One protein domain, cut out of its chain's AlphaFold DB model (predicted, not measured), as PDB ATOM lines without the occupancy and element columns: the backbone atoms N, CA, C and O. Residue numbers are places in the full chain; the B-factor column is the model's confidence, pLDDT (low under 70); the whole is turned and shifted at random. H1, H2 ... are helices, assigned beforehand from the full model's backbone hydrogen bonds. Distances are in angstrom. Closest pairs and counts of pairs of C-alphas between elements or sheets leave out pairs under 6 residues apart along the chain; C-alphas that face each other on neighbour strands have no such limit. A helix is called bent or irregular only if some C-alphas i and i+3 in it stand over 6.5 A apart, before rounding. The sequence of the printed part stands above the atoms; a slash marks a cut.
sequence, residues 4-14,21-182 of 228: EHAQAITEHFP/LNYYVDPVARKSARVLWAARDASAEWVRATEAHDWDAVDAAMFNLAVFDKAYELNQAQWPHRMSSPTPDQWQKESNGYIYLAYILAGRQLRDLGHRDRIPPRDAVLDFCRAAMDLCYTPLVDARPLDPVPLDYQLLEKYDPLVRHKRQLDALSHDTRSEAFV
ATOM      1  N   GLU A   4       7.983  30.296  13.317       35.88
ATOM      2  CA  GLU A   4       8.743  30.445  14.571       35.88
ATOM      3  C   GLU A   4       8.389  29.376  15.619       35.88
ATOM      4  O   GLU A   4       9.274  28.847  16.283       35.88
ATOM      5  N   HIS A   5       7.118  28.966  15.712       38.09
ATOM      6  CA  HIS A   5       6.710  27.912  16.653       38.09
ATOM      7  C   HIS A   5       7.220  26.516  16.267       38.09
ATOM      8  O   HIS A   5       7.515  25.712  17.147       38.09
ATOM      9  N   ALA A   6       7.368  26.229  14.969       38.97
ATOM     10  CA  ALA A   6       7.900  24.947  14.507       38.97
ATOM     11  C   ALA A   6       9.416  24.824  14.759       38.97
ATOM     12  O   ALA A   6       9.901  23.727  15.026       38.97
ATOM     13  N   GLN A   7      10.156  25.940  14.724       39.19
ATOM     14  CA  GLN A   7      11.593  25.963  15.026       39.19
ATOM     15  C   GLN A   7      11.890  25.773  16.521       39.19
ATOM     16  O   GLN A   7      12.774  24.986  16.860       39.19
ATOM     17  N   ALA A   8      11.111  26.386  17.419       45.00
ATOM     18  CA  ALA A   8      11.362  26.331  18.866       45.00
ATOM     19  C   ALA A   8      11.314  24.909  19.473       45.00
ATOM     20  O   ALA A   8      12.030  24.608  20.425       45.00
ATOM     21  N   ILE A   9      10.515  23.994  18.910       49.03
ATOM     22  CA  ILE A   9      10.385  22.616  19.429       49.03
ATOM     23  C   ILE A   9      11.631  21.763  19.097       49.03
ATOM     24  O   ILE A   9      11.923  20.783  19.793       49.03
ATOM     25  N   THR A  10      12.393  22.143  18.064       54.09
ATOM     26  CA  THR A  10      13.518  21.347  17.538       54.09
ATOM     27  C   THR A  10      14.859  21.573  18.237       54.09
ATOM     28  O   THR A  10      15.756  20.754  18.060       54.09
ATOM     29  N   GLU A  11      15.010  22.627  19.045       60.88
ATOM     30  CA  GLU A  11      16.307  22.965  19.660       60.88
ATOM     31  C   GLU A  11      16.526  22.349  21.050       60.88
ATOM     32  O   GLU A  11      17.664  22.248  21.505       60.88
ATOM     33  N   HIS A  12      15.468  21.894  21.724       78.19
ATOM     34  CA  HIS A  12      15.559  21.437  23.113       78.19
ATOM     35  C   HIS A  12      15.550  19.909  23.233       78.19
ATOM     36  O   HIS A  12      14.631  19.250  22.746       78.19
ATOM     37  N   PHE A  13      16.552  19.357  23.925       86.31
ATOM     38  CA  PHE A  13      16.627  17.957  24.358       86.31
ATOM     39  C   PHE A  13      16.753  17.898  25.892       86.31
ATOM     40  O   PHE A  13      17.494  18.722  26.442       86.31
ATOM     41  N   PRO A  14      16.094  16.954  26.600       84.12
ATOM     42  CA  PRO A  14      15.299  15.823  26.103       84.12
ATOM     43  C   PRO A  14      13.896  16.213  25.631       84.12
ATOM     44  O   PRO A  14      13.684  16.297  24.431       84.12
ATOM     45  N   LEU A  21      -0.375  13.582  32.564       48.97
ATOM     46  CA  LEU A  21      -0.518  12.218  32.050       48.97
ATOM     47  C   LEU A  21      -1.944  11.616  32.072       48.97
ATOM     48  O   LEU A  21      -2.083  10.402  32.203       48.97
ATOM     49  N   ASN A  22      -3.019  12.386  31.893       44.50
ATOM     50  CA  ASN A  22      -4.372  11.798  31.911       44.50
ATOM     51  C   ASN A  22      -4.614  10.779  30.770       44.50
ATOM     52  O   ASN A  22      -5.600  10.057  30.799       44.50
ATOM     53  N   TYR A  23      -3.717  10.683  29.782       47.53
ATOM     54  CA  TYR A  23      -3.762   9.694  28.695       47.53
ATOM     55  C   TYR A  23      -3.028   8.369  28.991       47.53
ATOM     56  O   TYR A  23      -3.139   7.426  28.210       47.53
ATOM     57  N   TYR A  24      -2.301   8.255  30.110       53.41
ATOM     58  CA  TYR A  24      -1.425   7.109  30.424       53.41
ATOM     59  C   TYR A  24      -1.975   6.269  31.574       53.41
ATOM     60  O   TYR A  24      -1.212   5.797  32.413       53.41
ATOM     61  N   VAL A  25      -3.303   6.148  31.623       55.75
ATOM     62  CA  VAL A  25      -4.071   5.827  32.837       55.75
ATOM     63  C   VAL A  25      -3.735   4.464  33.443       55.75
ATOM     64  O   VAL A  25      -4.086   4.222  34.587       55.75
ATOM     65  N   ASP A  26      -3.004   3.592  32.747       67.38
ATOM     66  CA  ASP A  26      -2.589   2.331  33.347       67.38
ATOM     67  C   ASP A  26      -1.358   1.707  32.646       67.38
ATOM     68  O   ASP A  26      -1.505   1.055  31.601       67.38
ATOM     69  N   PRO A  27      -0.129   1.883  33.177       68.00
ATOM     70  CA  PRO A  27       1.054   1.191  32.665       68.00
ATOM     71  C   PRO A  27       1.031  -0.325  32.936       68.00
ATOM     72  O   PRO A  27       1.816  -1.051  32.326       68.00
ATOM     73  N   VAL A  28       0.138  -0.816  33.807       69.94
ATOM     74  CA  VAL A  28      -0.081  -2.250  34.052       69.94
ATOM     75  C   VAL A  28      -0.902  -2.854  32.913       69.94
ATOM     76  O   VAL A  28      -0.534  -3.897  32.373       69.94
ATOM     77  N   ALA A  29      -1.972  -2.180  32.486       67.94
ATOM     78  CA  ALA A  29      -2.854  -2.686  31.432       67.94
ATOM     79  C   ALA A  29      -2.335  -2.434  30.005       67.94
ATOM     80  O   ALA A  29      -2.687  -3.172  29.081       67.94
ATOM     81  N   ARG A  30      -1.523  -1.389  29.781       77.06
ATOM     82  CA  ARG A  30      -1.119  -0.967  28.429       77.06
ATOM     83  C   ARG A  30       0.395  -0.929  28.261       77.06
ATOM     84  O   ARG A  30       1.081  -0.054  28.783       77.06
ATOM     85  N   LYS A  31       0.899  -1.821  27.404       82.75
ATOM     86  CA  LYS A  31       2.313  -1.883  27.001       82.75
ATOM     87  C   LYS A  31       2.851  -0.533  26.496       82.75
ATOM     88  O   LYS A  31       3.942  -0.138  26.886       82.75
ATOM     89  N   SER A  32       2.075   0.197  25.691       84.38
ATOM     90  CA  SER A  32       2.440   1.542  25.221       84.38
ATOM     91  C   SER A  32       2.554   2.555  26.364       84.38
ATOM     92  O   SER A  32       3.518   3.313  26.423       84.38
ATOM     93  N   ALA A  33       1.624   2.529  27.324       83.06
ATOM     94  CA  ALA A  33       1.683   3.396  28.498       83.06
ATOM     95  C   ALA A  33       2.924   3.107  29.356       83.06
ATOM     96  O   ALA A  33       3.569   4.051  29.806       83.06
ATOM     97  N   ARG A  34       3.305   1.831  29.513       86.94
ATOM     98  CA  ARG A  34       4.519   1.422  30.238       86.94
ATOM     99  C   ARG A  34       5.786   2.046  29.653       86.94
ATOM    100  O   ARG A  34       6.581   2.617  30.393       86.94
ATOM    101  N   VAL A  35       5.955   1.976  28.333       90.75
ATOM    102  CA  VAL A  35       7.132   2.538  27.650       90.75
ATOM    103  C   VAL A  35       7.141   4.060  27.722       90.75
ATOM    104  O   VAL A  35       8.182   4.650  27.980       90.75
ATOM    105  N   LEU A  36       5.986   4.708  27.564       89.38
ATOM    106  CA  LEU A  36       5.885   6.166  27.643       89.38
ATOM    107  C   LEU A  36       6.137   6.711  29.060       89.38
ATOM    108  O   LEU A  36       6.668   7.811  29.201       89.38
ATOM    109  N   TRP A  37       5.780   5.956  30.105       88.56
ATOM    110  CA  TRP A  37       6.163   6.268  31.487       88.56
ATOM    111  C   TRP A  37       7.678   6.184  31.671       88.56
ATOM    112  O   TRP A  37       8.288   7.159  32.105       88.56
ATOM    113  N   ALA A  38       8.285   5.064  31.266       92.19
ATOM    114  CA  ALA A  38       9.732   4.876  31.354       92.19
ATOM    115  C   ALA A  38      10.503   5.971  30.593       92.19
ATOM    116  O   ALA A  38      11.474   6.524  31.103       92.19
ATOM    117  N   ALA A  39      10.024   6.330  29.399       94.12
ATOM    118  CA  ALA A  39      10.578   7.391  28.561       94.12
ATOM    119  C   ALA A  39      10.581   8.751  29.270       94.12
ATOM    120  O   ALA A  39      11.588   9.458  29.278       94.12
ATOM    121  N   ARG A  40       9.471   9.092  29.931       90.12
ATOM    122  CA  ARG A  40       9.351  10.331  30.703       90.12
ATOM    123  C   ARG A  40      10.253  10.370  31.921       90.12
ATOM    124  O   ARG A  40      10.864  11.407  32.168       90.12
ATOM    125  N   ASP A  41      10.324   9.279  32.677       91.50
ATOM    126  CA  ASP A  41      11.215   9.208  33.834       91.50
ATOM    127  C   ASP A  41      12.671   9.368  33.406       91.50
ATOM    128  O   ASP A  41      13.414  10.109  34.042       91.50
ATOM    129  N   ALA A  42      13.069   8.727  32.304       95.06
ATOM    130  CA  ALA A  42      14.402   8.882  31.739       95.06
ATOM    131  C   ALA A  42      14.682  10.326  31.300       95.06
ATOM    132  O   ALA A  42      15.735  10.857  31.636       95.06
ATOM    133  N   SER A  43      13.741  10.992  30.622       95.06
ATOM    134  CA  SER A  43      13.868  12.414  30.268       95.06
ATOM    135  C   SER A  43      14.012  13.317  31.498       95.06
ATOM    136  O   SER A  43      14.850  14.217  31.505       95.06
ATOM    137  N   ALA A  44      13.230  13.082  32.555       91.62
ATOM    138  CA  ALA A  44      13.317  13.861  33.790       91.62
ATOM    139  C   ALA A  44      14.651  13.629  34.520       91.62
ATOM    140  O   ALA A  44      15.284  14.572  34.998       91.62
ATOM    141  N   GLU A  45      15.109  12.379  34.569       93.69
ATOM    142  CA  GLU A  45      16.406  12.015  35.137       93.69
ATOM    143  C   GLU A  45      17.576  12.584  34.325       93.69
ATOM    144  O   GLU A  45      18.555  13.035  34.913       93.69
ATOM    145  N   TRP A  46      17.449  12.657  33.000       94.94
ATOM    146  CA  TRP A  46      18.423  13.321  32.136       94.94
ATOM    147  C   TRP A  46      18.540  14.816  32.448       94.94
ATOM    148  O   TRP A  46      19.651  15.343  32.534       94.94
ATOM    149  N   VAL A  47      17.413  15.513  32.644       93.19
ATOM    150  CA  VAL A  47      17.413  16.928  33.060       93.19
ATOM    151  C   VAL A  47      18.107  17.080  34.411       93.19
ATOM    152  O   VAL A  47      19.030  17.883  34.527       93.19
ATOM    153  N   ARG A  48      17.750  16.248  35.398       92.75
ATOM    154  CA  ARG A  48      18.392  16.250  36.723       92.75
ATOM    155  C   ARG A  48      19.906  16.033  36.626       92.75
ATOM    156  O   ARG A  48      20.665  16.757  37.263       92.75
ATOM    157  N   ALA A  49      20.346  15.055  35.834       93.00
ATOM    158  CA  ALA A  49      21.761  14.769  35.600       93.00
ATOM    159  C   ALA A  49      22.478  15.960  34.945       93.00
ATOM    160  O   ALA A  49      23.569  16.338  35.365       93.00
ATOM    161  N   THR A  50      21.830  16.602  33.969       90.94
ATOM    162  CA  THR A  50      22.350  17.792  33.282       90.94
ATOM    163  C   THR A  50      22.534  18.971  34.238       90.94
ATOM    164  O   THR A  50      23.599  19.586  34.251       90.94
ATOM    165  N   GLU A  51      21.525  19.267  35.061       90.56
ATOM    166  CA  GLU A  51      21.551  20.351  36.053       90.56
ATOM    167  C   GLU A  51      22.588  20.108  37.155       90.56
ATOM    168  O   GLU A  51      23.250  21.041  37.607       90.56
ATOM    169  N   ALA A  52      22.760  18.852  37.569       93.69
ATOM    170  CA  ALA A  52      23.756  18.456  38.559       93.69
ATOM    171  C   ALA A  52      25.175  18.309  37.979       93.69
ATOM    172  O   ALA A  52      26.113  18.067  38.737       93.69
ATOM    173  N   HIS A  53      25.340  18.422  36.654       91.69
ATOM    174  CA  HIS A  53      26.555  18.039  35.927       91.69
ATOM    175  C   HIS A  53      27.020  16.594  36.208       91.69
ATOM    176  O   HIS A  53      28.201  16.273  36.062       91.69
ATOM    177  N   ASP A  54      26.090  15.716  36.583       94.19
ATOM    178  CA  ASP A  54      26.315  14.303  36.886       94.19
ATOM    179  C   ASP A  54      26.134  13.460  35.619       94.19
ATOM    180  O   ASP A  54      25.157  12.732  35.435       94.19
ATOM    181  N   TRP A  55      27.081  13.595  34.695       89.75
ATOM    182  CA  TRP A  55      27.044  12.871  33.423       89.75
ATOM    183  C   TRP A  55      27.279  11.370  33.595       89.75
ATOM    184  O   TRP A  55      26.878  10.597  32.726       89.75
ATOM    185  N   ASP A  56      27.859  10.957  34.729       90.50
ATOM    186  CA  ASP A  56      28.006   9.559  35.138       90.50
ATOM    187  C   ASP A  56      26.659   8.841  35.254       90.50
ATOM    188  O   ASP A  56      26.570   7.659  34.913       90.50
ATOM    189  N   ALA A  57      25.602   9.560  35.638       91.38
ATOM    190  CA  ALA A  57      24.251   9.021  35.733       91.38
ATOM    191  C   ALA A  57      23.590   8.723  34.373       91.38
ATOM    192  O   ALA A  57      22.624   7.954  34.336       91.38
ATOM    193  N   VAL A  58      24.080   9.313  33.274       93.06
ATOM    194  CA  VAL A  58      23.528   9.123  31.926       93.06
ATOM    195  C   VAL A  58      24.047   7.811  31.339       93.06
ATOM    196  O   VAL A  58      25.144   7.745  30.779       93.06
ATOM    197  N   ASP A  59      23.242   6.761  31.485       93.75
ATOM    198  CA  ASP A  59      23.484   5.430  30.927       93.75
ATOM    199  C   ASP A  59      22.761   5.207  29.587       93.75
ATOM    200  O   ASP A  59      21.977   6.035  29.113       93.75
ATOM    201  N   ALA A  60      23.039   4.064  28.953       93.81
ATOM    202  CA  ALA A  60      22.464   3.710  27.658       93.81
ATOM    203  C   ALA A  60      20.928   3.611  27.701       93.81
ATOM    204  O   ALA A  60      20.267   4.030  26.750       93.81
ATOM    205  N   ALA A  61      20.352   3.109  28.799       94.44
ATOM    206  CA  ALA A  61      18.904   3.024  28.963       94.44
ATOM    207  C   ALA A  61      18.266   4.417  29.030       94.44
ATOM    208  O   ALA A  61      17.306   4.682  28.305       94.44
ATOM    209  N   MET A  62      18.830   5.330  29.830       96.06
ATOM    210  CA  MET A  62      18.385   6.723  29.896       96.06
ATOM    211  C   MET A  62      18.465   7.386  28.521       96.06
ATOM    212  O   MET A  62      17.514   8.044  28.106       96.06
ATOM    213  N   PHE A  63      19.568   7.175  27.796       96.69
ATOM    214  CA  PHE A  63      19.761   7.718  26.455       96.69
ATOM    215  C   PHE A  63      18.690   7.221  25.479       96.69
ATOM    216  O   PHE A  63      18.016   8.026  24.839       96.69
ATOM    217  N   ASN A  64      18.489   5.906  25.395       96.69
ATOM    218  CA  ASN A  64      17.507   5.291  24.501       96.69
ATOM    219  C   ASN A  64      16.085   5.795  24.779       96.69
ATOM    220  O   ASN A  64      15.357   6.182  23.864       96.69
ATOM    221  N   LEU A  65      15.706   5.819  26.056       96.75
ATOM    222  CA  LEU A  65      14.384   6.237  26.505       96.75
ATOM    223  C   LEU A  65      14.144   7.738  26.300       96.75
ATOM    224  O   LEU A  65      13.071   8.105  25.826       96.75
ATOM    225  N   ALA A  66      15.131   8.596  26.575       96.62
ATOM    226  CA  ALA A  66      15.026  10.039  26.350       96.62
ATOM    227  C   ALA A  66      14.970  10.391  24.849       96.62
ATOM    228  O   ALA A  66      14.199  11.263  24.443       96.62
ATOM    229  N   VAL A  67      15.730   9.682  24.001       97.50
ATOM    230  CA  VAL A  67      15.640   9.819  22.535       97.50
ATOM    231  C   VAL A  67      14.249   9.432  22.044       97.50
ATOM    232  O   VAL A  67      13.638  10.188  21.282       97.50
ATOM    233  N   PHE A  68      13.720   8.296  22.504       96.62
ATOM    234  CA  PHE A  68      12.356   7.893  22.179       96.62
ATOM    235  C   PHE A  68      11.330   8.932  22.657       96.62
ATOM    236  O   PHE A  68      10.438   9.303  21.891       96.62
ATOM    237  N   ASP A  69      11.470   9.454  23.877       95.19
ATOM    238  CA  ASP A  69      10.531  10.425  24.440       95.19
ATOM    239  C   ASP A  69      10.457  11.717  23.619       95.19
ATOM    240  O   ASP A  69       9.366  12.235  23.344       95.19
ATOM    241  N   LYS A  70      11.620  12.209  23.170       95.25
ATOM    242  CA  LYS A  70      11.710  13.369  22.282       95.25
ATOM    243  C   LYS A  70      11.134  13.070  20.904       95.25
ATOM    244  O   LYS A  70      10.360  13.865  20.379       95.25
ATOM    245  N   ALA A  71      11.447  11.917  20.319       94.62
ATOM    246  CA  ALA A  71      10.863  11.518  19.040       94.62
ATOM    247  C   ALA A  71       9.327  11.446  19.118       94.62
ATOM    248  O   ALA A  71       8.630  11.889  18.202       94.62
ATOM    249  N   TYR A  72       8.798  10.936  20.232       92.06
ATOM    250  CA  TYR A  72       7.365  10.883  20.486       92.06
ATOM    251  C   TYR A  72       6.761  12.280  20.672       92.06
ATOM    252  O   TYR A  72       5.716  12.557  20.093       92.06
ATOM    253  N   GLU A  73       7.419  13.186  21.406       91.00
ATOM    254  CA  GLU A  73       7.002  14.595  21.521       91.00
ATOM    255  C   GLU A  73       6.914  15.274  20.146       91.00
ATOM    256  O   GLU A  73       5.889  15.871  19.818       91.00
ATOM    257  N   LEU A  74       7.955  15.129  19.319       90.75
ATOM    258  CA  LEU A  74       7.999  15.696  17.969       90.75
ATOM    259  C   LEU A  74       6.851  15.177  17.105       90.75
ATOM    260  O   LEU A  74       6.178  15.962  16.440       90.75
ATOM    261  N   ASN A  75       6.597  13.870  17.149       89.31
ATOM    262  CA  ASN A  75       5.492  13.248  16.433       89.31
ATOM    263  C   ASN A  75       4.126  13.747  16.937       89.31
ATOM    264  O   ASN A  75       3.238  14.030  16.133       89.31
ATOM    265  N   GLN A  76       3.959  13.907  18.255       86.06
ATOM    266  CA  GLN A  76       2.718  14.413  18.843       86.06
ATOM    267  C   GLN A  76       2.425  15.859  18.430       86.06
ATOM    268  O   GLN A  76       1.283  16.182  18.103       86.06
ATOM    269  N   ALA A  77       3.456  16.703  18.361       86.38
ATOM    270  CA  ALA A  77       3.334  18.088  17.915       86.38
ATOM    271  C   ALA A  77       2.828  18.218  16.465       86.38
ATOM    272  O   ALA A  77       2.293  19.261  16.098       86.38
ATOM    273  N   GLN A  78       2.954  17.174  15.636       85.69
ATOM    274  CA  GLN A  78       2.457  17.198  14.257       85.69
ATOM    275  C   GLN A  78       0.983  16.828  14.115       85.69
ATOM    276  O   GLN A  78       0.394  17.132  13.078       85.69
ATOM    277  N   TRP A  79       0.357  16.199  15.115       82.44
ATOM    278  CA  TRP A  79      -1.037  15.751  14.997       82.44
ATOM    279  C   TRP A  79      -2.023  16.860  14.610       82.44
ATOM    280  O   TRP A  79      -2.809  16.622  13.693       82.44
ATOM    281  N   PRO A  80      -1.975  18.073  15.198       82.62
ATOM    282  CA  PRO A  80      -2.868  19.167  14.804       82.62
ATOM    283  C   PRO A  80      -2.669  19.648  13.359       82.62
ATOM    284  O   PRO A  80      -3.518  20.354  12.820       82.62
ATOM    285  N   HIS A  81      -1.539  19.305  12.740       83.69
ATOM    286  CA  HIS A  81      -1.153  19.742  11.398       83.69
ATOM    287  C   HIS A  81      -1.411  18.682  10.322       83.69
ATOM    288  O   HIS A  81      -1.267  18.964   9.130       83.69
ATOM    289  N   ARG A  82      -1.811  17.469  10.712       82.00
ATOM    290  CA  ARG A  82      -2.127  16.394   9.771       82.00
ATOM    291  C   ARG A  82      -3.529  16.581   9.209       82.00
ATOM    292  O   ARG A  82      -4.515  16.506   9.932       82.00
ATOM    293  N   MET A  83      -3.611  16.798   7.896       80.25
ATOM    294  CA  MET A  83      -4.888  16.923   7.180       80.25
ATOM    295  C   MET A  83      -5.634  15.583   7.048       80.25
ATOM    296  O   MET A  83      -6.847  15.575   6.863       80.25
ATOM    297  N   SER A  84      -4.920  14.458   7.137       82.81
ATOM    298  CA  SER A  84      -5.470  13.101   7.069       82.81
ATOM    299  C   SER A  84      -4.655  12.143   7.940       82.81
ATOM    300  O   SER A  84      -3.479  12.402   8.211       82.81
ATOM    301  N   SER A  85      -5.249  11.011   8.336       81.31
ATOM    302  CA  SER A  85      -4.492   9.909   8.940       81.31
ATOM    303  C   SER A  85      -3.403   9.436   7.964       81.31
ATOM    304  O   SER A  85      -3.721   9.188   6.796       81.31
ATOM    305  N   PRO A  86      -2.130   9.340   8.388       81.56
ATOM    306  CA  PRO A  86      -1.056   8.866   7.520       81.56
ATOM    307  C   PRO A  86      -1.260   7.387   7.188       81.56
ATOM    308  O   PRO A  86      -1.824   6.655   7.991       81.56
ATOM    309  N   THR A  87      -0.775   6.920   6.040       83.62
ATOM    310  CA  THR A  87      -0.653   5.475   5.782       83.62
ATOM    311  C   THR A  87       0.446   4.862   6.668       83.62
ATOM    312  O   THR A  87       1.293   5.601   7.181       83.62
ATOM    313  N   PRO A  88       0.513   3.526   6.836       82.19
ATOM    314  CA  PRO A  88       1.595   2.893   7.595       82.19
ATOM    315  C   PRO A  88       3.004   3.266   7.109       82.19
ATOM    316  O   PRO A  88       3.873   3.552   7.929       82.19
ATOM    317  N   ASP A  89       3.219   3.324   5.790       84.00
ATOM    318  CA  ASP A  89       4.499   3.728   5.186       84.00
ATOM    319  C   ASP A  89       4.853   5.183   5.522       84.00
ATOM    320  O   ASP A  89       5.957   5.480   5.982       84.00
ATOM    321  N   GLN A  90       3.882   6.093   5.371       86.56
ATOM    322  CA  GLN A  90       4.055   7.504   5.715       86.56
ATOM    323  C   GLN A  90       4.380   7.668   7.199       86.56
ATOM    324  O   GLN A  90       5.341   8.349   7.546       86.56
ATOM    325  N   TRP A  91       3.633   6.988   8.071       85.44
ATOM    326  CA  TRP A  91       3.866   7.021   9.507       85.44
ATOM    327  C   TRP A  91       5.260   6.507   9.870       85.44
ATOM    328  O   TRP A  91       5.969   7.161  10.641       85.44
ATOM    329  N   GLN A  92       5.684   5.367   9.317       87.56
ATOM    330  CA  GLN A  92       7.003   4.796   9.591       87.56
ATOM    331  C   GLN A  92       8.115   5.733   9.111       87.56
ATOM    332  O   GLN A  92       9.038   6.027   9.871       87.56
ATOM    333  N   LYS A  93       7.999   6.270   7.891       89.31
ATOM    334  CA  LYS A  93       8.961   7.220   7.323       89.31
ATOM    335  C   LYS A  93       9.068   8.506   8.146       89.31
ATOM    336  O   LYS A  93      10.179   8.937   8.451       89.31
ATOM    337  N   GLU A  94       7.940   9.104   8.522       90.19
ATOM    338  CA  GLU A  94       7.900  10.324   9.338       90.19
ATOM    339  C   GLU A  94       8.519  10.091  10.715       90.19
ATOM    340  O   GLU A  94       9.431  10.809  11.128       90.19
ATOM    341  N   SER A  95       8.073   9.044  11.411       91.06
ATOM    342  CA  SER A  95       8.559   8.757  12.759       91.06
ATOM    343  C   SER A  95      10.025   8.320  12.789       91.06
ATOM    344  O   SER A  95      10.734   8.713  13.711       91.06
ATOM    345  N   ASN A  96      10.535   7.632  11.759       93.62
ATOM    346  CA  ASN A  96      11.977   7.395  11.598       93.62
ATOM    347  C   ASN A  96      12.765   8.711  11.503       93.62
ATOM    348  O   ASN A  96      13.843   8.828  12.086       93.62
ATOM    349  N   GLY A  97      12.211   9.715  10.815       94.56
ATOM    350  CA  GLY A  97      12.780  11.060  10.761       94.56
ATOM    351  C   GLY A  97      12.879  11.712  12.142       94.56
ATOM    352  O   GLY A  97      13.936  12.236  12.494       94.56
ATOM    353  N   TYR A  98      11.820  11.629  12.957       94.75
ATOM    354  CA  TYR A  98      11.829  12.172  14.323       94.75
ATOM    355  C   TYR A  98      12.794  11.435  15.250       94.75
ATOM    356  O   TYR A  98      13.495  12.084  16.024       94.75
ATOM    357  N   ILE A  99      12.878  10.105  15.147       96.25
ATOM    358  CA  ILE A  99      13.830   9.295  15.916       96.25
ATOM    359  C   ILE A  99      15.269   9.704  15.574       96.25
ATOM    360  O   ILE A  99      16.070   9.971  16.470       96.25
ATOM    361  N   TYR A 100      15.594   9.812  14.283       96.94
ATOM    362  CA  TYR A 100      16.930  10.210  13.844       96.94
ATOM    363  C   TYR A 100      17.292  11.629  14.301       96.94
ATOM    364  O   TYR A 100      18.407  11.868  14.774       96.94
ATOM    365  N   LEU A 101      16.346  12.570  14.211       95.50
ATOM    366  CA  LEU A 101      16.539  13.931  14.705       95.50
ATOM    367  C   LEU A 101      16.788  13.950  16.220       95.50
ATOM    368  O   LEU A 101      17.751  14.571  16.664       95.50
ATOM    369  N   ALA A 102      15.978  13.233  17.004       96.94
ATOM    370  CA  ALA A 102      16.137  13.136  18.453       96.94
ATOM    371  C   ALA A 102      17.501  12.545  18.854       96.94
ATOM    372  O   ALA A 102      18.161  13.083  19.741       96.94
ATOM    373  N   TYR A 103      17.969  11.506  18.152       97.69
ATOM    374  CA  TYR A 103      19.302  10.930  18.360       97.69
ATOM    375  C   TYR A 103      20.418  11.959  18.119       97.69
ATOM    376  O   TYR A 103      21.352  12.068  18.916       97.69
ATOM    377  N   ILE A 104      20.320  12.751  17.043       96.44
ATOM    378  CA  ILE A 104      21.291  13.818  16.761       96.44
ATOM    379  C   ILE A 104      21.293  14.867  17.875       96.44
ATOM    380  O   ILE A 104      22.371  15.315  18.263       96.44
ATOM    381  N   LEU A 105      20.123  15.271  18.376       95.56
ATOM    382  CA  LEU A 105      20.019  16.263  19.448       95.56
ATOM    383  C   LEU A 105      20.676  15.757  20.741       95.56
ATOM    384  O   LEU A 105      21.539  16.447  21.286       95.56
ATOM    385  N   ALA A 106      20.356  14.530  21.162       95.62
ATOM    386  CA  ALA A 106      20.957  13.888  22.332       95.62
ATOM    387  C   ALA A 106      22.484  13.767  22.199       95.62
ATOM    388  O   ALA A 106      23.246  14.172  23.080       95.62
ATOM    389  N   GLY A 107      22.944  13.258  21.051       95.44
ATOM    390  CA  GLY A 107      24.364  13.078  20.772       95.44
ATOM    391  C   GLY A 107      25.127  14.402  20.704       95.44
ATOM    392  O   GLY A 107      26.247  14.483  21.201       95.44
ATOM    393  N   ARG A 108      24.536  15.460  20.128       94.56
ATOM    394  CA  ARG A 108      25.141  16.802  20.113       94.56
ATOM    395  C   ARG A 108      25.302  17.356  21.519       94.56
ATOM    396  O   ARG A 108      26.392  17.822  21.825       94.56
ATOM    397  N   GLN A 109      24.281  17.243  22.367       92.44
ATOM    398  CA  GLN A 109      24.358  17.721  23.745       92.44
ATOM    399  C   GLN A 109      25.524  17.059  24.495       92.44
ATOM    400  O   GLN A 109      26.406  17.763  24.979       92.44
ATOM    401  N   LEU A 110      25.607  15.721  24.501       93.12
ATOM    402  CA  LEU A 110      26.721  15.014  25.152       93.12
ATOM    403  C   LEU A 110      28.080  15.355  24.530       93.12
ATOM    404  O   LEU A 110      29.059  15.570  25.242       93.12
ATOM    405  N   ARG A 111      28.149  15.442  23.198       93.62
ATOM    406  CA  ARG A 111      29.377  15.785  22.473       93.62
ATOM    407  C   ARG A 111      29.895  17.170  22.847       93.62
ATOM    408  O   ARG A 111      31.103  17.319  23.026       93.62
ATOM    409  N   ASP A 112      29.014  18.160  22.906       91.38
ATOM    410  CA  ASP A 112      29.364  19.554  23.180       91.38
ATOM    411  C   ASP A 112      29.800  19.736  24.649       91.38
ATOM    412  O   ASP A 112      30.567  20.643  24.963       91.38
ATOM    413  N   LEU A 113      29.409  18.801  25.519       89.19
ATOM    414  CA  LEU A 113      29.831  18.693  26.917       89.19
ATOM    415  C   LEU A 113      31.062  17.792  27.135       89.19
ATOM    416  O   LEU A 113      31.488  17.606  28.271       89.19
ATOM    417  N   GLY A 114      31.642  17.234  26.068       93.00
ATOM    418  CA  GLY A 114      32.851  16.405  26.130       93.00
ATOM    419  C   GLY A 114      32.627  14.909  26.384       93.00
ATOM    420  O   GLY A 114      33.603  14.168  26.424       93.00
ATOM    421  N   HIS A 115      31.381  14.437  26.460       93.12
ATOM    422  CA  HIS A 115      31.011  13.051  26.805       93.12
ATOM    423  C   HIS A 115      30.688  12.196  25.573       93.12
ATOM    424  O   HIS A 115      29.640  11.554  25.484       93.12
ATOM    425  N   ARG A 116      31.559  12.220  24.557       92.75
ATOM    426  CA  ARG A 116      31.338  11.482  23.293       92.75
ATOM    427  C   ARG A 116      31.304   9.967  23.476       92.75
ATOM    428  O   ARG A 116      30.624   9.281  22.723       92.75
ATOM    429  N   ASP A 117      32.061   9.473  24.442       92.69
ATOM    430  CA  ASP A 117      32.169   8.070  24.840       92.69
ATOM    431  C   ASP A 117      30.851   7.497  25.379       92.69
ATOM    432  O   ASP A 117      30.640   6.289  25.323       92.69
ATOM    433  N   ARG A 118      29.937   8.365  25.828       90.44
ATOM    434  CA  ARG A 118      28.616   7.980  26.339       90.44
ATOM    435  C   ARG A 118      27.538   7.871  25.273       90.44
ATOM    436  O   ARG A 118      26.422   7.480  25.593       90.44
ATOM    437  N   ILE A 119      27.831   8.239  24.027       95.75
ATOM    438  CA  ILE A 119      26.854   8.184  22.936       95.75
ATOM    439  C   ILE A 119      26.737   6.722  22.478       95.75
ATOM    440  O   ILE A 119      27.703   6.197  21.913       95.75
ATOM    441  N   PRO A 120      25.589   6.047  22.684       95.56
ATOM    442  CA  PRO A 120      25.436   4.656  22.278       95.56
ATOM    443  C   PRO A 120      25.487   4.501  20.748       95.56
ATOM    444  O   PRO A 120      25.235   5.463  20.018       95.56
ATOM    445  N   PRO A 121      25.773   3.293  20.226       96.38
ATOM    446  CA  PRO A 121      25.767   3.040  18.790       96.38
ATOM    447  C   PRO A 121      24.416   3.385  18.163       96.38
ATOM    448  O   PRO A 121      23.380   2.882  18.595       96.38
ATOM    449  N   ARG A 122      24.445   4.205  17.106       96.00
ATOM    450  CA  ARG A 122      23.252   4.722  16.424       96.00
ATOM    451  C   ARG A 122      22.213   3.639  16.156       96.00
ATOM    452  O   ARG A 122      21.066   3.804  16.549       96.00
ATOM    453  N   ASP A 123      22.611   2.563  15.487       94.62
ATOM    454  CA  ASP A 123      21.666   1.565  14.984       94.62
ATOM    455  C   ASP A 123      20.897   0.895  16.141       94.62
ATOM    456  O   ASP A 123      19.678   0.789  16.075       94.62
ATOM    457  N   ALA A 124      21.561   0.620  17.272       92.25
ATOM    458  CA  ALA A 124      20.908   0.082  18.469       92.25
ATOM    459  C   ALA A 124      19.858   1.041  19.066       92.25
ATOM    460  O   ALA A 124      18.786   0.604  19.489       92.25
ATOM    461  N   VAL A 125      20.136   2.352  19.080       95.69
ATOM    462  CA  VAL A 125      19.171   3.356  19.562       95.69
ATOM    463  C   VAL A 125      17.981   3.469  18.611       95.69
ATOM    464  O   VAL A 125      16.834   3.533  19.062       95.69
ATOM    465  N   LEU A 126      18.242   3.501  17.300       95.00
ATOM    466  CA  LEU A 126      17.198   3.626  16.281       95.00
ATOM    467  C   LEU A 126      16.254   2.416  16.302       95.00
ATOM    468  O   LEU A 126      15.039   2.617  16.279       95.00
ATOM    469  N   ASP A 127      16.791   1.201  16.419       93.19
ATOM    470  CA  ASP A 127      16.007  -0.038  16.479       93.19
ATOM    471  C   ASP A 127      15.104  -0.073  17.719       93.19
ATOM    472  O   ASP A 127      13.902  -0.336  17.613       93.19
ATOM    473  N   PHE A 128      15.645   0.284  18.892       95.06
ATOM    474  CA  PHE A 128      14.851   0.402  20.117       95.06
ATOM    475  C   PHE A 128      13.721   1.428  19.966       95.06
ATOM    476  O   PHE A 128      12.558   1.140  20.261       95.06
ATOM    477  N   CYS A 129      14.044   2.630  19.485       95.62
ATOM    478  CA  CYS A 129      13.066   3.705  19.346       95.62
ATOM    479  C   CYS A 129      11.983   3.365  18.316       95.62
ATOM    480  O   CYS A 129      10.828   3.752  18.498       95.62
ATOM    481  N   ARG A 130      12.330   2.631  17.252       93.81
ATOM    482  CA  ARG A 130      11.374   2.130  16.260       93.81
ATOM    483  C   ARG A 130      10.382   1.168  16.901       93.81
ATOM    484  O   ARG A 130       9.179   1.400  16.799       93.81
ATOM    485  N   ALA A 131      10.882   0.168  17.626       91.81
ATOM    486  CA  ALA A 131      10.054  -0.793  18.350       91.81
ATOM    487  C   ALA A 131       9.122  -0.103  19.364       91.81
ATOM    488  O   ALA A 131       7.931  -0.410  19.453       91.81
ATOM    489  N   ALA A 132       9.644   0.882  20.103       92.88
ATOM    490  CA  ALA A 132       8.872   1.668  21.062       92.88
ATOM    491  C   ALA A 132       7.782   2.515  20.380       92.88
ATOM    492  O   ALA A 132       6.646   2.576  20.857       92.88
ATOM    493  N   MET A 133       8.095   3.134  19.240       91.12
ATOM    494  CA  MET A 133       7.145   3.925  18.461       91.12
ATOM    495  C   MET A 133       6.048   3.057  17.830       91.12
ATOM    496  O   MET A 133       4.884   3.456  17.837       91.12
ATOM    497  N   ASP A 134       6.390   1.863  17.341       87.75
ATOM    498  CA  ASP A 134       5.427   0.895  16.799       87.75
ATOM    499  C   ASP A 134       4.472   0.379  17.877       87.75
ATOM    500  O   ASP A 134       3.288   0.175  17.620       87.75
ATOM    501  N   LEU A 135       4.956   0.230  19.111       86.00
ATOM    502  CA  LEU A 135       4.117  -0.124  20.252       86.00
ATOM    503  C   LEU A 135       3.160   1.007  20.649       86.00
ATOM    504  O   LEU A 135       2.041   0.746  21.085       86.00
ATOM    505  N   CYS A 136       3.603   2.260  20.522       83.56
ATOM    506  CA  CYS A 136       2.810   3.454  20.837       83.56
ATOM    507  C   CYS A 136       1.909   3.907  19.686       83.56
ATOM    508  O   CYS A 136       1.277   4.960  19.765       83.56
ATOM    509  N   TYR A 137       1.845   3.113  18.625       72.56
ATOM    510  CA  TYR A 137       0.942   3.316  17.518       72.56
ATOM    511  C   TYR A 137      -0.523   3.252  17.964       72.56
ATOM    512  O   TYR A 137      -0.957   2.302  18.619       72.56
ATOM    513  N   THR A 138      -1.301   4.263  17.585       60.22
ATOM    514  CA  THR A 138      -2.738   4.334  17.872       60.22
ATOM    515  C   THR A 138      -3.526   3.830  16.653       60.22
ATOM    516  O   THR A 138      -3.200   4.232  15.538       60.22
ATOM    517  N   PRO A 139      -4.598   3.032  16.823       48.03
ATOM    518  CA  PRO A 139      -5.390   2.431  15.732       48.03
ATOM    519  C   PRO A 139      -6.138   3.404  14.791       48.03
ATOM    520  O   PRO A 139      -6.939   2.963  13.983       48.03
ATOM    521  N   LEU A 140      -5.880   4.716  14.852       46.66
ATOM    522  CA  LEU A 140      -6.415   5.727  13.918       46.66
ATOM    523  C   LEU A 140      -5.828   5.630  12.498       46.66
ATOM    524  O   LEU A 140      -6.234   6.364  11.596       46.66
ATOM    525  N   VAL A 141      -4.854   4.745  12.321       50.31
ATOM    526  CA  VAL A 141      -4.295   4.350  11.041       50.31
ATOM    527  C   VAL A 141      -4.608   2.855  10.894       50.31
ATOM    528  O   VAL A 141      -4.064   2.018  11.612       50.31
ATOM    529  N   ASP A 142      -5.547   2.526  10.005       44.56
ATOM    530  CA  ASP A 142      -6.248   1.229   9.896       44.56
ATOM    531  C   ASP A 142      -5.378   0.000   9.535       44.56
ATOM    532  O   ASP A 142      -5.896  -1.074   9.231       44.56
ATOM    533  N   ALA A 143      -4.050   0.098   9.564       51.81
ATOM    534  CA  ALA A 143      -3.164  -1.011   9.222       51.81
ATOM    535  C   ALA A 143      -2.008  -1.151  10.218       51.81
ATOM    536  O   ALA A 143      -1.497  -0.173  10.744       51.81
ATOM    537  N   ARG A 144      -1.602  -2.389  10.516       57.31
ATOM    538  CA  ARG A 144      -0.439  -2.682  11.372       57.31
ATOM    539  C   ARG A 144       0.847  -2.102  10.745       57.31
ATOM    540  O   ARG A 144       0.870  -1.927   9.524       57.31
ATOM    541  N   PRO A 145       1.907  -1.828  11.533       61.34
ATOM    542  CA  PRO A 145       3.219  -1.482  10.984       61.34
ATOM    543  C   PRO A 145       3.637  -2.490   9.907       61.34
ATOM    544  O   PRO A 145       3.360  -3.682  10.054       61.34
ATOM    545  N   LEU A 146       4.280  -2.015   8.836       63.00
ATOM    546  CA  LEU A 146       4.700  -2.872   7.718       63.00
ATOM    547  C   LEU A 146       5.712  -3.937   8.159       63.00
ATOM    548  O   LEU A 146       5.643  -5.069   7.690       63.00
ATOM    549  N   ASP A 147       6.604  -3.572   9.081       68.56
ATOM    550  CA  ASP A 147       7.617  -4.452   9.658       68.56
ATOM    551  C   ASP A 147       7.766  -4.150  11.161       68.56
ATOM    552  O   ASP A 147       8.521  -3.250  11.540       68.56
ATOM    553  N   PRO A 148       6.959  -4.786  12.031       68.75
ATOM    554  CA  PRO A 148       6.957  -4.483  13.454       68.75
ATOM    555  C   PRO A 148       8.220  -5.023  14.129       68.75
ATOM    556  O   PRO A 148       8.449  -6.233  14.172       68.75
ATOM    557  N   VAL A 149       8.991  -4.133  14.751       77.00
ATOM    558  CA  VAL A 149      10.156  -4.529  15.549       77.00
ATOM    559  C   VAL A 149       9.696  -4.899  16.967       77.00
ATOM    560  O   VAL A 149       9.044  -4.084  17.629       77.00
ATOM    561  N   PRO A 150       9.988  -6.112  17.475       79.88
ATOM    562  CA  PRO A 150       9.623  -6.477  18.835       79.88
ATOM    563  C   PRO A 150      10.431  -5.652  19.839       79.88
ATOM    564  O   PRO A 150      11.658  -5.606  19.782       79.88
ATOM    565  N   LEU A 151       9.739  -5.024  20.789       85.38
ATOM    566  CA  LEU A 151      10.400  -4.302  21.869       85.38
ATOM    567  C   LEU A 151      10.958  -5.282  22.904       85.38
ATOM    568  O   LEU A 151      10.203  -6.059  23.499       85.38
ATOM    569  N   ASP A 152      12.256  -5.184  23.174       85.19
ATOM    570  CA  ASP A 152      12.863  -5.823  24.335       85.19
ATOM    571  C   ASP A 152      12.569  -5.002  25.600       85.19
ATOM    572  O   ASP A 152      13.121  -3.926  25.823       85.19
ATOM    573  N   TYR A 153      11.674  -5.517  26.444       83.19
ATOM    574  CA  TYR A 153      11.290  -4.861  27.696       83.19
ATOM    575  C   TYR A 153      12.406  -4.852  28.741       83.19
ATOM    576  O   TYR A 153      12.308  -4.082  29.695       83.19
ATOM    577  N   GLN A 154      13.453  -5.669  28.583       85.75
ATOM    578  CA  GLN A 154      14.618  -5.599  29.463       85.75
ATOM    579  C   GLN A 154      15.320  -4.245  29.331       85.75
ATOM    580  O   GLN A 154      15.820  -3.732  30.326       85.75
ATOM    581  N   LEU A 155      15.239  -3.608  28.156       83.31
ATOM    582  CA  LEU A 155      15.809  -2.284  27.888       83.31
ATOM    583  C   LEU A 155      15.082  -1.134  28.603       83.31
ATOM    584  O   LEU A 155      15.579  -0.009  28.599       83.31
ATOM    585  N   LEU A 156      13.925  -1.384  29.232       87.88
ATOM    586  CA  LEU A 156      13.318  -0.403  30.139       87.88
ATOM    587  C   LEU A 156      14.093  -0.305  31.466       87.88
ATOM    588  O   LEU A 156      14.016   0.720  32.142       87.88
ATOM    589  N   GLU A 157      14.841  -1.356  31.826       87.56
ATOM    590  CA  GLU A 157      15.707  -1.452  33.004       87.56
ATOM    591  C   GLU A 157      15.088  -0.827  34.276       87.56
ATOM    592  O   GLU A 157      13.981  -1.171  34.694       87.56
ATOM    593  N   LYS A 158      15.802   0.116  34.905       90.31
ATOM    594  CA  LYS A 158      15.407   0.817  36.135       90.31
ATOM    595  C   LYS A 158      14.279   1.840  35.945       90.31
ATOM    596  O   LYS A 158      13.815   2.401  36.939       90.31
ATOM    597  N   TYR A 159      13.879   2.118  34.705       90.25
ATOM    598  CA  TYR A 159      12.810   3.063  34.366       90.25
ATOM    599  C   TYR A 159      11.467   2.379  34.153       90.25
ATOM    600  O   TYR A 159      10.455   3.055  33.994       90.25
ATOM    601  N   ASP A 160      11.425   1.047  34.172       88.88
ATOM    602  CA  ASP A 160      10.167   0.322  34.122       88.88
ATOM    603  C   ASP A 160       9.245   0.768  35.275       88.88
ATOM    604  O   ASP A 160       9.596   0.577  36.447       88.88
ATOM    605  N   PRO A 161       8.053   1.326  34.992       85.00
ATOM    606  CA  PRO A 161       7.154   1.800  36.037       85.00
ATOM    607  C   PRO A 161       6.687   0.681  36.974       85.00
ATOM    608  O   PRO A 161       6.413   0.954  38.142       85.00
ATOM    609  N   LEU A 162       6.668  -0.577  36.520       86.50
ATOM    610  CA  LEU A 162       6.336  -1.723  37.376       86.50
ATOM    611  C   LEU A 162       7.391  -1.980  38.463       86.50
ATOM    612  O   LEU A 162       7.091  -2.608  39.478       86.50
ATOM    613  N   VAL A 163       8.616  -1.487  38.265       86.62
ATOM    614  CA  VAL A 163       9.708  -1.541  39.244       86.62
ATOM    615  C   VAL A 163       9.795  -0.214  39.994       86.62
ATOM    616  O   VAL A 163       9.702  -0.182  41.222       86.62
ATOM    617  N   ARG A 164       9.936   0.892  39.258       84.56
ATOM    618  CA  ARG A 164      10.225   2.229  39.792       84.56
ATOM    619  C   ARG A 164       9.047   2.849  40.543       84.56
ATOM    620  O   ARG A 164       9.243   3.459  41.591       84.56
ATOM    621  N   HIS A 165       7.828   2.639  40.048       83.31
ATOM    622  CA  HIS A 165       6.594   3.225  40.590       83.31
ATOM    623  C   HIS A 165       5.678   2.200  41.244       83.31
ATOM    624  O   HIS A 165       4.530   2.516  41.549       83.31
ATOM    625  N   LYS A 166       6.181   0.992  41.526       83.44
ATOM    626  CA  LYS A 166       5.397  -0.111  42.093       83.44
ATOM    627  C   LYS A 166       4.502   0.327  43.255       83.44
ATOM    628  O   LYS A 166       3.306   0.089  43.234       83.44
ATOM    629  N   ARG A 167       5.063   1.059  44.226       81.62
ATOM    630  CA  ARG A 167       4.312   1.552  45.397       81.62
ATOM    631  C   ARG A 167       3.141   2.466  45.022       81.62
ATOM    632  O   ARG A 167       2.109   2.416  45.676       81.62
ATOM    633  N   GLN A 168       3.313   3.316  44.009       79.50
ATOM    634  CA  GLN A 168       2.261   4.221  43.540       79.50
ATOM    635  C   GLN A 168       1.174   3.444  42.790       79.50
ATOM    636  O   GLN A 168      -0.008   3.681  43.015       79.50
ATOM    637  N   LEU A 169       1.567   2.487  41.945       77.06
ATOM    638  CA  LEU A 169       0.638   1.636  41.196       77.06
ATOM    639  C   LEU A 169      -0.170   0.708  42.114       77.06
ATOM    640  O   LEU A 169      -1.379   0.565  41.929       77.06
ATOM    641  N   ASP A 170       0.475   0.137  43.135       77.19
ATOM    642  CA  ASP A 170      -0.177  -0.666  44.171       77.19
ATOM    643  C   ASP A 170      -1.209   0.189  44.934       77.19
ATOM    644  O   ASP A 170      -2.343  -0.237  45.137       77.19
ATOM    645  N   ALA A 171      -0.862   1.436  45.288       73.94
ATOM    646  CA  ALA A 171      -1.784   2.360  45.954       73.94
ATOM    647  C   ALA A 171      -2.988   2.746  45.074       73.94
ATOM    648  O   ALA A 171      -4.118   2.758  45.558       73.94
ATOM    649  N   LEU A 172      -2.771   3.004  43.779       69.06
ATOM    650  CA  LEU A 172      -3.846   3.322  42.830       69.06
ATOM    651  C   LEU A 172      -4.788   2.131  42.607       69.06
ATOM    652  O   LEU A 172      -5.997   2.313  42.495       69.06
ATOM    653  N   SER A 173      -4.263   0.906  42.600       61.44
ATOM    654  CA  SER A 173      -5.062  -0.311  42.411       61.44
ATOM    655  C   SER A 173      -6.048  -0.566  43.560       61.44
ATOM    656  O   SER A 173      -7.064  -1.230  43.364       61.44
ATOM    657  N   HIS A 174      -5.782  -0.026  44.752       57.56
ATOM    658  CA  HIS A 174      -6.693  -0.118  45.893       57.56
ATOM    659  C   HIS A 174      -7.787   0.962  45.902       57.56
ATOM    660  O   HIS A 174      -8.823   0.743  46.527       57.56
ATOM    661  N   ASP A 175      -7.584   2.080  45.197       53.97
ATOM    662  CA  ASP A 175      -8.481   3.247  45.229       53.97
ATOM    663  C   ASP A 175      -9.293   3.440  43.934       53.97
ATOM    664  O   ASP A 175     -10.315   4.127  43.921       53.97
ATOM    665  N   THR A 176      -8.883   2.809  42.830       51.31
ATOM    666  CA  THR A 176      -9.526   2.993  41.521       51.31
ATOM    667  C   THR A 176     -10.413   1.794  41.188       51.31
ATOM    668  O   THR A 176      -9.927   0.714  40.860       51.31
ATOM    669  N   ARG A 177     -11.742   1.969  41.238       49.72
ATOM    670  CA  ARG A 177     -12.673   1.029  40.595       49.72
ATOM    671  C   ARG A 177     -12.515   1.165  39.081       49.72
ATOM    672  O   ARG A 177     -13.046   2.094  38.484       49.72
ATOM    673  N   SER A 178     -11.763   0.259  38.471       50.28
ATOM    674  CA  SER A 178     -11.700   0.149  37.015       50.28
ATOM    675  C   SER A 178     -12.947  -0.568  36.509       50.28
ATOM    676  O   SER A 178     -13.121  -1.763  36.737       50.28
ATOM    677  N   GLU A 179     -13.818   0.162  35.821       54.25
ATOM    678  CA  GLU A 179     -14.943  -0.411  35.084       54.25
ATOM    679  C   GLU A 179     -14.454  -0.844  33.696       54.25
ATOM    680  O   GLU A 179     -13.963  -0.028  32.912       54.25
ATOM    681  N   ALA A 180     -14.538  -2.142  33.398       52.25
ATOM    682  CA  ALA A 180     -14.187  -2.673  32.088       52.25
ATOM    683  C   ALA A 180     -15.431  -2.755  31.193       52.25
ATOM    684  O   ALA A 180     -16.507  -3.182  31.612       52.25
ATOM    685  N   PHE A 181     -15.276  -2.349  29.936       60.75
ATOM    686  CA  PHE A 181     -16.291  -2.509  28.900       60.75
ATOM    687  C   PHE A 181     -15.797  -3.544  27.891       60.75
ATOM    688  O   PHE A 181     -14.647  -3.489  27.451       60.75
ATOM    689  N   VAL A 182     -16.661  -4.484  27.521       69.50
ATOM    690  CA  VAL A 182     -16.413  -5.483  26.479       69.50
ATOM    691  C   VAL A 182     -17.198  -5.079  25.241       69.50
ATOM    692  O   VAL A 182     -18.358  -4.682  25.333       69.50
TER     693      VAL A 182
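Overview. This is residues 4 to 14 and 21 to 182 of the 228 residues of an uncharacterized protein of Apiotrichum porosum (UniProt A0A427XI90). Helix H3 runs through the middle of a body of crossed helices, with H2 crossing it on one side and the helical hairpin of H4 and H5 on the other. Short H6 packs on H2 and H3, and H7 and H8 lead away from there to a tail, residues 174 to 182, that sticks out; H1 touches no helix. The printed part has 173 residues with eight named helices, H1 to H8 in order along the chain, and no named strand: the class is all helix. It is compact, with a radius of gyration of the C-alphas of 16.8 A and spans of 53 by 41 by 33 A.

Along the chain. H1 is residues 4 to 8, beginning at C-alpha 4 (8.743, 30.445, 14.571). H2, residues 31 to 51, is 30.8 A long. H3, residues 60 to 81, is 32.9 A long and irregular: C-alphas 77 and 80 are 7.0 A apart. H4, residues 88 to 112, is the longest by residues, 35.9 A from C-alpha 88 (1.595, 2.893, 7.595) to C-alpha 112. H5, residues 122 to 135, is 20.1 A long. H6, residues 153 to 159, is irregular too, with C-alphas 155 and 158 8.8 A apart. H7 is residues 161 to 164. H8, residues 166 to 175, ends at C-alpha 175 (-8.481, 3.247, 45.229).

Arrangement. H2 and H3 are the hubs, touching four helices each. Residues 61 to 69 of H3 touch H2 at a steep tilt of 69 degrees, only just short of about perpendicular, opposite ways; the closest C-alphas, of Ala 39 and Leu 65, are 4.5 A apart. H3 touches H4 at a steep tilt of 50 degrees, opposite ways, closest at the C-alphas of Ala 71 and Ile 99, 4.8 A. H3 touches H5 with residues 64 to 72, closest at the C-alphas of Phe 68 and Cys 129, 5.1 A. H4 and H5 form a hairpin at 45 degrees, closest at the C-alphas of Ile 99 and Cys 129, 6.6 A. H2 and H4 are apart. H6 touches H2, closest at the C-alphas of Ala 38 and Tyr 159, 4.7 A. H2 and H7 only just touch, with 3 pairs of C-alphas within 8 A, the closest being Ala 38 and Pro 161, 6.2 A. H7 and H8 are close but not clearly touching. Every O i to N i+4 pair is within hydrogen-bond range in H1, H2, H4 and H5; 14 of 18 are in H3, 5 of 6 in H8 and 0 of 3 in H6, which has 3 of 4 O i to N i+3 pairs within range, while H7 is too short for an O i to N i+4 pair.

Size, cuts and confidence. The C-alphas farthest apart, of Gly 114 and Val 182, are 53.9 A apart. Residues 15 to 20 are cut out, with 17.3 A between C-alphas 14 and 21. The link from H5 to H6, residues 136 to 152, is long. Mean pLDDT of the printed part is 81.8; it is under 70 in residues 4 to 11, 21 to 29, 138 to 148 and 172 to 182.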